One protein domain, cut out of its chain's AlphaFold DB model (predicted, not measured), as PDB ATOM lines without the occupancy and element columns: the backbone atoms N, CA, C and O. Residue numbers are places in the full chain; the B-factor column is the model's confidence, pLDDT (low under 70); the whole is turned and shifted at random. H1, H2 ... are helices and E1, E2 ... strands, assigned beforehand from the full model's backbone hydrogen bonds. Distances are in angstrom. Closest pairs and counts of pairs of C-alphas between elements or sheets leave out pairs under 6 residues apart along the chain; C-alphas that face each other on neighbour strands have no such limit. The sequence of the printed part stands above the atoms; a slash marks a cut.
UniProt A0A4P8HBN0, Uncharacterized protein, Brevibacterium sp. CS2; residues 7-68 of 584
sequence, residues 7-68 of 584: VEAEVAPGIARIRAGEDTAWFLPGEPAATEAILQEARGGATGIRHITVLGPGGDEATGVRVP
ATOM      1  N   VAL A   7     110.480  94.892  55.858       87.56
ATOM      2  CA  VAL A   7     109.464  95.863  56.286       87.56
ATOM      3  C   VAL A   7     108.115  95.469  55.698       87.56
ATOM      4  O   VAL A   7     107.983  95.282  54.493       87.56
ATOM      5  N   GLU A   8     107.116  95.344  56.567       84.81
ATOM      6  CA  GLU A   8     105.740  95.009  56.204       84.81
ATOM      7  C   GLU A   8     104.865  96.264  56.098       84.81
ATOM      8  O   GLU A   8     104.135  96.426  55.126       84.81
ATOM      9  N   ALA A   9     104.941  97.144  57.100       82.56
ATOM     10  CA  ALA A   9     104.157  98.375  57.200       82.56
ATOM     11  C   ALA A   9     104.834  99.368  58.159       82.56
ATOM     12  O   ALA A   9     105.590  98.957  59.042       82.56
ATOM     13  N   GLU A  10     104.527 100.661  58.043       84.50
ATOM     14  CA  GLU A  10     104.742 101.612  59.140       84.50
ATOM     15  C   GLU A  10     103.551 101.525  60.111       84.50
ATOM     16  O   GLU A  10     102.402 101.470  59.679       84.50
ATOM     17  N   VAL A  11     103.829 101.448  61.414       82.19
ATOM     18  CA  VAL A  11     102.822 101.361  62.492       82.19
ATOM     19  C   VAL A  11     102.543 102.753  63.057       82.19
ATOM     20  O   VAL A  11     101.399 103.122  63.295       82.19
ATOM     21  N   ALA A  12     103.601 103.540  63.241       83.56
ATOM     22  CA  ALA A  12     103.572 104.933  63.668       83.56
ATOM     23  C   ALA A  12     104.851 105.635  63.179       83.56
ATOM     24  O   ALA A  12     105.800 104.930  62.834       83.56
ATOM     25  N   PRO A  13     104.931 106.981  63.184       84.00
ATOM     26  CA  PRO A  13     106.092 107.716  62.679       84.00
ATOM     27  C   PRO A  13     107.426 107.242  63.281       84.00
ATOM     28  O   PRO A  13     107.740 107.516  64.442       84.00
ATOM     29  N   GLY A  14     108.230 106.531  62.486       85.25
ATOM     30  CA  GLY A  14     109.503 105.954  62.932       85.25
ATOM     31  C   GLY A  14     109.397 104.646  63.736       85.25
ATOM     32  O   GLY A  14     110.357 104.287  64.420       85.25
ATOM     33  N   ILE A  15     108.272 103.927  63.648       88.19
ATOM     34  CA  ILE A  15     108.101 102.531  64.078       88.19
ATOM     35  C   ILE A  15     107.543 101.723  62.901       88.19
ATOM     36  O   ILE A  15     106.380 101.870  62.530       88.19
ATOM     37  N   ALA A  16     108.341 100.814  62.346       88.25
ATOM     38  CA  ALA A  16     107.909  99.887  61.303       88.25
ATOM     39  C   ALA A  16     107.663  98.477  61.858       88.25
ATOM     40  O   ALA A  16     108.406  97.997  62.714       88.25
ATOM     41  N   ARG A  17     106.659  97.770  61.333       88.44
ATOM     42  CA  ARG A  17     106.492  96.329  61.548       88.44
ATOM     43  C   ARG A  17     107.384  95.577  60.571       88.44
ATOM     44  O   ARG A  17     107.398  95.876  59.377       88.44
ATOM     45  N   ILE A  18     108.125  94.600  61.084       88.50
ATOM     46  CA  ILE A  18     109.026  93.760  60.294       88.50
ATOM     47  C   ILE A  18     108.724  92.279  60.505       88.50
ATOM     48  O   ILE A  18     108.374  91.852  61.610       88.50
ATOM     49  N   ARG A  19     108.895  91.493  59.440       88.06
ATOM     50  CA  ARG A  19     108.636  90.049  59.413       88.06
ATOM     51  C   ARG A  19     109.847  89.272  58.892       88.06
ATOM     52  O   ARG A  19     110.543  89.737  57.989       88.06
ATOM     53  N   ALA A  20     110.073  88.082  59.446       87.94
ATOM     54  CA  ALA A  20     111.104  87.135  59.020       87.94
ATOM     55  C   ALA A  20     110.568  85.692  59.078       87.94
ATOM     56  O   ALA A  20     110.765  84.958  60.049       87.94
ATOM     57  N   GLY A  21     109.850  85.283  58.029       84.88
ATOM     58  CA  GLY A  21     109.020  84.076  58.068       84.88
ATOM     59  C   GLY A  21     107.797  84.305  58.956       84.88
ATOM     60  O   GLY A  21     107.038  85.237  58.715       84.88
ATOM     61  N   GLU A  22     107.621  83.481  59.986       80.50
ATOM     62  CA  GLU A  22     106.543  83.628  60.980       80.50
ATOM     63  C   GLU A  22     106.884  84.655  62.080       80.50
ATOM     64  O   GLU A  22     105.983  85.193  62.724       80.50
ATOM     65  N   ASP A  23     108.170  84.973  62.285       83.50
ATOM     66  CA  ASP A  23     108.592  85.917  63.324       83.50
ATOM     67  C   ASP A  23     108.135  87.345  62.966       83.50
ATOM     68  O   ASP A  23     108.444  87.840  61.878       83.50
ATOM     69  N   THR A  24     107.472  88.044  63.896       84.25
ATOM     70  CA  THR A  24     107.155  89.482  63.777       84.25
ATOM     71  C   THR A  24     107.830  90.287  64.886       84.25
ATOM     72  O   THR A  24     107.929  89.843  66.029       84.25
ATOM     73  N   ALA A  25     108.317  91.478  64.545       86.75
ATOM     74  CA  ALA A  25     108.964  92.404  65.469       86.75
ATOM     75  C   ALA A  25     108.678  93.859  65.062       86.75
ATOM     76  O   ALA A  25     108.139  94.115  63.982       86.75
ATOM     77  N   TRP A  26     109.060  94.815  65.909       88.81
ATOM     78  CA  TRP A  26     109.088  96.232  65.538       88.81
ATOM     79  C   TRP A  26     110.521  96.677  65.233       88.81
ATOM     80  O   TRP A  26     111.485  96.184  65.824       88.81
ATOM     81  N   PHE A  27     110.648  97.603  64.290       89.06
ATOM     82  CA  PHE A  27     111.895  98.158  63.789       89.06
ATOM     83  C   PHE A  27     111.884  99.678  63.903       89.06
ATOM     84  O   PHE A  27     110.940 100.345  63.479       89.06
ATOM     85  N   LEU A  28     112.962 100.210  64.461       87.69
ATOM     86  CA  LEU A  28     113.200 101.628  64.656       87.69
ATOM     87  C   LEU A  28     114.345 102.032  63.713       87.69
ATOM     88  O   LEU A  28     115.506 101.713  64.014       87.69
ATOM     89  N   PRO A  29     114.056 102.665  62.559       82.38
ATOM     90  CA  PRO A  29     115.091 103.164  61.661       82.38
ATOM     91  C   PRO A  29     115.891 104.278  62.348       82.38
ATOM     92  O   PRO A  29     115.327 105.140  63.024       82.38
ATOM     93  N   GLY A  30     117.213 104.281  62.176       74.31
ATOM     94  CA  GLY A  30     118.068 105.283  62.811       74.31
ATOM     95  C   GLY A  30     119.534 105.163  62.416       74.31
ATOM     96  O   GLY A  30     120.012 104.083  62.075       74.31
ATOM     97  N   GLU A  31     120.264 106.277  62.484       59.97
ATOM     98  CA  GLU A  31     121.692 106.281  62.164       59.97
ATOM     99  C   GLU A  31     122.496 105.412  63.153       59.97
ATOM    100  O   GLU A  31     122.277 105.515  64.366       59.97
ATOM    101  N   PRO A  32     123.483 104.619  62.685       55.72
ATOM    102  CA  PRO A  32     124.233 103.690  63.536       55.72
ATOM    103  C   PRO A  32     124.873 104.323  64.782       55.72
ATOM    104  O   PRO A  32     124.949 103.681  65.826       55.72
ATOM    105  N   ALA A  33     125.305 105.588  64.700       54.28
ATOM    106  CA  ALA A  33     125.959 106.292  65.805       54.28
ATOM    107  C   ALA A  33     124.990 106.661  66.944       54.28
ATOM    108  O   ALA A  33     125.308 106.448  68.115       54.28
ATOM    109  N   ALA A  34     123.792 107.161  66.616       56.28
ATOM    110  CA  ALA A  34     122.733 107.370  67.605       56.28
ATOM    111  C   ALA A  34     122.255 106.024  68.175       56.28
ATOM    112  O   ALA A  34     122.025 105.887  69.378       56.28
ATOM    113  N   THR A  35     122.171 105.013  67.308       58.16
ATOM    114  CA  THR A  35     121.708 103.672  67.646       58.16
ATOM    115  C   THR A  35     122.652 102.923  68.599       58.16
ATOM    116  O   THR A  35     122.159 102.315  69.541       58.16
ATOM    117  N   GLU A  36     123.982 102.982  68.463       58.69
ATOM    118  CA  GLU A  36     124.888 102.288  69.404       58.69
ATOM    119  C   GLU A  36     124.843 102.888  70.823       58.69
ATOM    120  O   GLU A  36     124.872 102.137  71.797       58.69
ATOM    121  N   ALA A  37     124.682 104.210  70.969       58.38
ATOM    122  CA  ALA A  37     124.467 104.835  72.281       58.38
ATOM    123  C   ALA A  37     123.164 104.335  72.938       58.38
ATOM    124  O   ALA A  37     123.145 103.951  74.108       58.38
ATOM    125  N   ILE A  38     122.093 104.257  72.147       58.16
ATOM    126  CA  ILE A  38     120.786 103.727  72.548       58.16
ATOM    127  C   ILE A  38     120.837 102.208  72.838       58.16
ATOM    128  O   ILE A  38     120.127 101.707  73.711       58.16
ATOM    129  N   LEU A  39     121.703 101.450  72.161       60.56
ATOM    130  CA  LEU A  39     121.919 100.025  72.426       60.56
ATOM    131  C   LEU A  39     122.767  99.781  73.680       60.56
ATOM    132  O   LEU A  39     122.552  98.778  74.358       60.56
ATOM    133  N   GLN A  40     123.698 100.674  74.026       60.88
ATOM    134  CA  GLN A  40     124.401 100.627  75.317       60.88
ATOM    135  C   GLN A  40     123.446 100.871  76.489       60.88
ATOM    136  O   GLN A  40     123.565 100.201  77.512       60.88
ATOM    137  N   GLU A  41     122.452 101.736  76.297       53.97
ATOM    138  CA  GLU A  41     121.314 101.916  77.202       53.97
ATOM    139  C   GLU A  41     120.516 100.601  77.367       53.97
ATOM    140  O   GLU A  41     120.371 100.076  78.472       53.97
ATOM    141  N   ALA A  42     120.082 100.000  76.251       53.91
ATOM    142  CA  ALA A  42     119.286  98.768  76.230       53.91
ATOM    143  C   ALA A  42     119.996  97.551  76.859       53.91
ATOM    144  O   ALA A  42     119.350  96.713  77.499       53.91
ATOM    145  N   ARG A  43     121.331  97.464  76.733       54.31
ATOM    146  CA  ARG A  43     122.168  96.417  77.358       54.31
ATOM    147  C   ARG A  43     122.075  96.396  78.892       54.31
ATOM    148  O   ARG A  43     122.491  95.404  79.486       54.31
ATOM    149  N   GLY A  44     121.501  97.425  79.524       49.56
ATOM    150  CA  GLY A  44     121.204  97.458  80.959       49.56
ATOM    151  C   GLY A  44     120.111  96.485  81.433       49.56
ATOM    152  O   GLY A  44     120.046  96.215  82.629       49.56
ATOM    153  N   GLY A  45     119.283  95.921  80.540       47.88
ATOM    154  CA  GLY A  45     118.298  94.901  80.940       47.88
ATOM    155  C   GLY A  45     117.295  94.417  79.884       47.88
ATOM    156  O   GLY A  45     116.639  93.399  80.099       47.88
ATOM    157  N   ALA A  46     117.166  95.090  78.738       55.06
ATOM    158  CA  ALA A  46     116.128  94.779  77.757       55.06
ATOM    159  C   ALA A  46     116.531  93.614  76.831       55.06
ATOM    160  O   ALA A  46     117.355  93.756  75.924       55.06
ATOM    161  N   THR A  47     115.936  92.435  77.042       60.50
ATOM    162  CA  THR A  47     116.196  91.256  76.198       60.50
ATOM    163  C   THR A  47     115.545  91.384  74.811       60.50
ATOM    164  O   THR A  47     114.604  92.142  74.595       60.50
ATOM    165  N   GLY A  48     116.075  90.654  73.823       70.38
ATOM    166  CA  GLY A  48     115.518  90.589  72.462       70.38
ATOM    167  C   GLY A  48     115.883  91.749  71.520       70.38
ATOM    168  O   GLY A  48     115.888  91.532  70.301       70.38
ATOM    169  N   ILE A  49     116.255  92.916  72.062       77.94
ATOM    170  CA  ILE A  49     116.701  94.094  71.299       77.94
ATOM    171  C   ILE A  49     118.007  93.799  70.550       77.94
ATOM    172  O   ILE A  49     118.953  93.259  71.129       77.94
ATOM    173  N   ARG A  50     118.066  94.127  69.250       79.44
ATOM    174  CA  ARG A  50     119.248  93.913  68.392       79.44
ATOM    175  C   ARG A  50     119.375  94.979  67.307       79.44
ATOM    176  O   ARG A  50     118.374  95.393  66.737       79.44
ATOM    177  N   HIS A  51     120.610  95.339  66.965       82.31
ATOM    178  CA  HIS A  51     120.903  96.010  65.699       82.31
ATOM    179  C   HIS A  51     120.684  95.032  64.541       82.31
ATOM    180  O   HIS A  51     121.172  93.901  64.624       82.31
ATOM    181  N   ILE A  52     119.973  95.444  63.491       85.88
ATOM    182  CA  ILE A  52     119.786  94.652  62.266       85.88
ATOM    183  C   ILE A  52     119.736  95.549  61.023       85.88
ATOM    184  O   ILE A  52     119.437  96.742  61.111       85.88
ATOM    185  N   THR A  53     119.951  94.926  59.869       87.25
ATOM    186  CA  THR A  53     119.547  95.450  58.559       87.25
ATOM    187  C   THR A  53     118.226  94.795  58.152       87.25
ATOM    188  O   THR A  53     118.018  93.606  58.412       87.25
ATOM    189  N   VAL A  54     117.333  95.558  57.524       87.94
ATOM    190  CA  VAL A  54     116.051  95.095  56.973       87.94
ATOM    191  C   VAL A  54     115.935  95.514  55.511       87.94
ATOM    192  O   VAL A  54     116.419  96.581  55.142       87.94
ATOM    193  N   LEU A  55     115.260  94.715  54.687       86.94
ATOM    194  CA  LEU A  55     114.848  95.154  53.354       86.94
ATOM    195  C   LEU A  55     113.562  95.980  53.455       86.94
ATOM    196  O   LEU A  55     112.553  95.506  53.982       86.94
ATOM    197  N   GLY A  56     113.598  97.207  52.942       81.69
ATOM    198  CA  GLY A  56     112.418  98.041  52.737       81.69
ATOM    199  C   GLY A  56     111.552  97.550  51.565       81.69
ATOM    200  O   GLY A  56     111.992  96.698  50.787       81.69
ATOM    201  N   PRO A  57     110.339  98.103  51.374       71.25
ATOM    202  CA  PRO A  57     109.420  97.651  50.322       71.25
ATOM    203  C   PRO A  57     109.956  97.836  48.892       71.25
ATOM    204  O   PRO A  57     109.567  97.093  47.996       71.25
ATOM    205  N   GLY A  58     110.861  98.799  48.678       74.75
ATOM    206  CA  GLY A  58     111.555  99.023  47.401       74.75
ATOM    207  C   GLY A  58     112.783  98.132  47.162       74.75
ATOM    208  O   GLY A  58     113.380  98.206  46.094       74.75
ATOM    209  N   GLY A  59     113.172  97.297  48.134       76.62
ATOM    210  CA  GLY A  59     114.403  96.497  48.091       76.62
ATOM    211  C   GLY A  59     115.648  97.192  48.661       76.62
ATOM    212  O   GLY A  59     116.690  96.550  48.758       76.62
ATOM    213  N   ASP A  60     115.550  98.456  49.076       83.94
ATOM    214  CA  ASP A  60     116.636  99.171  49.760       83.94
ATOM    215  C   ASP A  60     116.919  98.587  51.156       83.94
ATOM    216  O   ASP A  60     115.996  98.251  51.902       83.94
ATOM    217  N   GLU A  61     118.193  98.512  51.549       87.12
ATOM    218  CA  GLU A  61     118.590  98.082  52.894       87.12
ATOM    219  C   GLU A  61     118.535  99.241  53.903       87.12
ATOM    220  O   GLU A  61     119.333 100.179  53.854       87.12
ATOM    221  N   ALA A  62     117.626  99.149  54.877       84.50
ATOM    222  CA  ALA A  62     117.541 100.069  56.006       84.50
ATOM    223  C   ALA A  62     118.222  99.475  57.249       84.50
ATOM    224  O   ALA A  62     118.026  98.312  57.595       84.50
ATOM    225  N   THR A  63     119.008 100.287  57.957       85.44
ATOM    226  CA  THR A  63     119.713  99.896  59.192       85.44
ATOM    227  C   THR A  63     119.026 100.502  60.420       85.44
ATOM    228  O   THR A  63     118.526 101.627  60.359       85.44
ATOM    229  N   GLY A  64     118.964  99.764  61.532       86.38
ATOM    230  CA  GLY A  64     118.302 100.246  62.746       86.38
ATOM    231  C   GLY A  64     118.192  99.216  63.870       86.38
ATOM    232  O   GLY A  64     118.907  98.211  63.910       86.38
ATOM    233  N   VAL A  65     117.283  99.474  64.814       85.75
ATOM    234  CA  VAL A  65     117.050  98.617  65.987       85.75
ATOM    235  C   VAL A  65     115.786  97.790  65.804       85.75
ATOM    236  O   VAL A  65     114.699  98.337  65.660       85.75
ATOM    237  N   ARG A  66     115.902  96.467  65.922       87.62
ATOM    238  CA  ARG A  66     114.758  95.595  66.197       87.62
ATOM    239  C   ARG A  66     114.493  95.554  67.696       87.62
ATOM    240  O   ARG A  66     115.381  95.156  68.454       87.62
ATOM    241  N   VAL A  67     113.265  95.851  68.101       85.81
ATOM    242  CA  VAL A  67     112.758  95.644  69.467       85.81
ATOM    243  C   VAL A  67     111.703  94.526  69.483       85.81
ATOM    244  O   VAL A  67     111.120  94.220  68.435       85.81
ATOM    245  N   PRO A  68     111.455  93.867  70.631       82.12
ATOM    246  CA  PRO A  68     110.286  93.005  70.790       82.12
ATOM    247  C   PRO A  68     108.996  93.749  70.420       82.12
ATOM    248  O   PRO A  68     108.842  94.926  70.741       82.12
TER     249      PRO A  68
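Overview. This is residues 7 to 68 of the 584 residues of an uncharacterized protein of Brevibacterium sp. CS2 (UniProt A0A4P8HBN0). What shape is this? One strongly twisted sheet of five strands is folded back on itself into two leaves, E1 and E2 facing E5 and E4 with E3 as the hinge, and one helix, H1, packs along E5 and E4. What is printed? There are 62 residues with E1, E2, E3, H1, E4 and E5 along the chain, of mixed class; the sheet runs E1 E2 E3 E5 E4, antiparallel throughout. It is compact, with a radius of gyration of the C-alphas of 11.4 A and spans of 33 by 24 by 19 A.

Arrangement. How does it begin? E1, residues 7 to 12, E2, 15 to 20, and E3, 23 to 29, form two hairpins and a meander, each strand the antiparallel neighbour of the one before; N 8 and O 17, and N 18 and O 25, are each 2.9 A apart. Where is the helix? H1, residues 32 to 42, is over E4, 50 to 55, and E5, 61 to 67, at a height over the sheet of 9.2 A, its closest C-alphas to E5 being Thr 35 and Gly 64, 6.9 A. Of its O i to N i+4 pairs, 6 of 7 are within hydrogen-bond range. What follows? E3, H1 and E4 form a split strand-helix-strand unit, with E5 between its strands in the sheet and a right-handed crossover. Across the neighbour strands E3 and E5, N 28 and O 65 are within hydrogen-bond range at 2.8 A, and in the hairpin E4 and E5, N 54 and O 62 are within hydrogen-bond range, also at 2.8 A.

Along the chain. Where are the ends? E1 begins at C-alpha 7 (109.464, 95.863, 56.286) and E5 ends at C-alpha 67 (112.758, 95.644, 69.467). How long are the elements? E1 to E3 measure 13.1, 16.5 and 18.5 A, H1 14.5 A, E4 15.7 A and E5 17.7 A.

Size, cuts and confidence. How far does it reach? The farthest C-alphas, of Gly 44 and Gly 58, are 35.0 A apart; the printed part has no cut and no long link. Where is confidence low? Residues 31 to 47 are under 70.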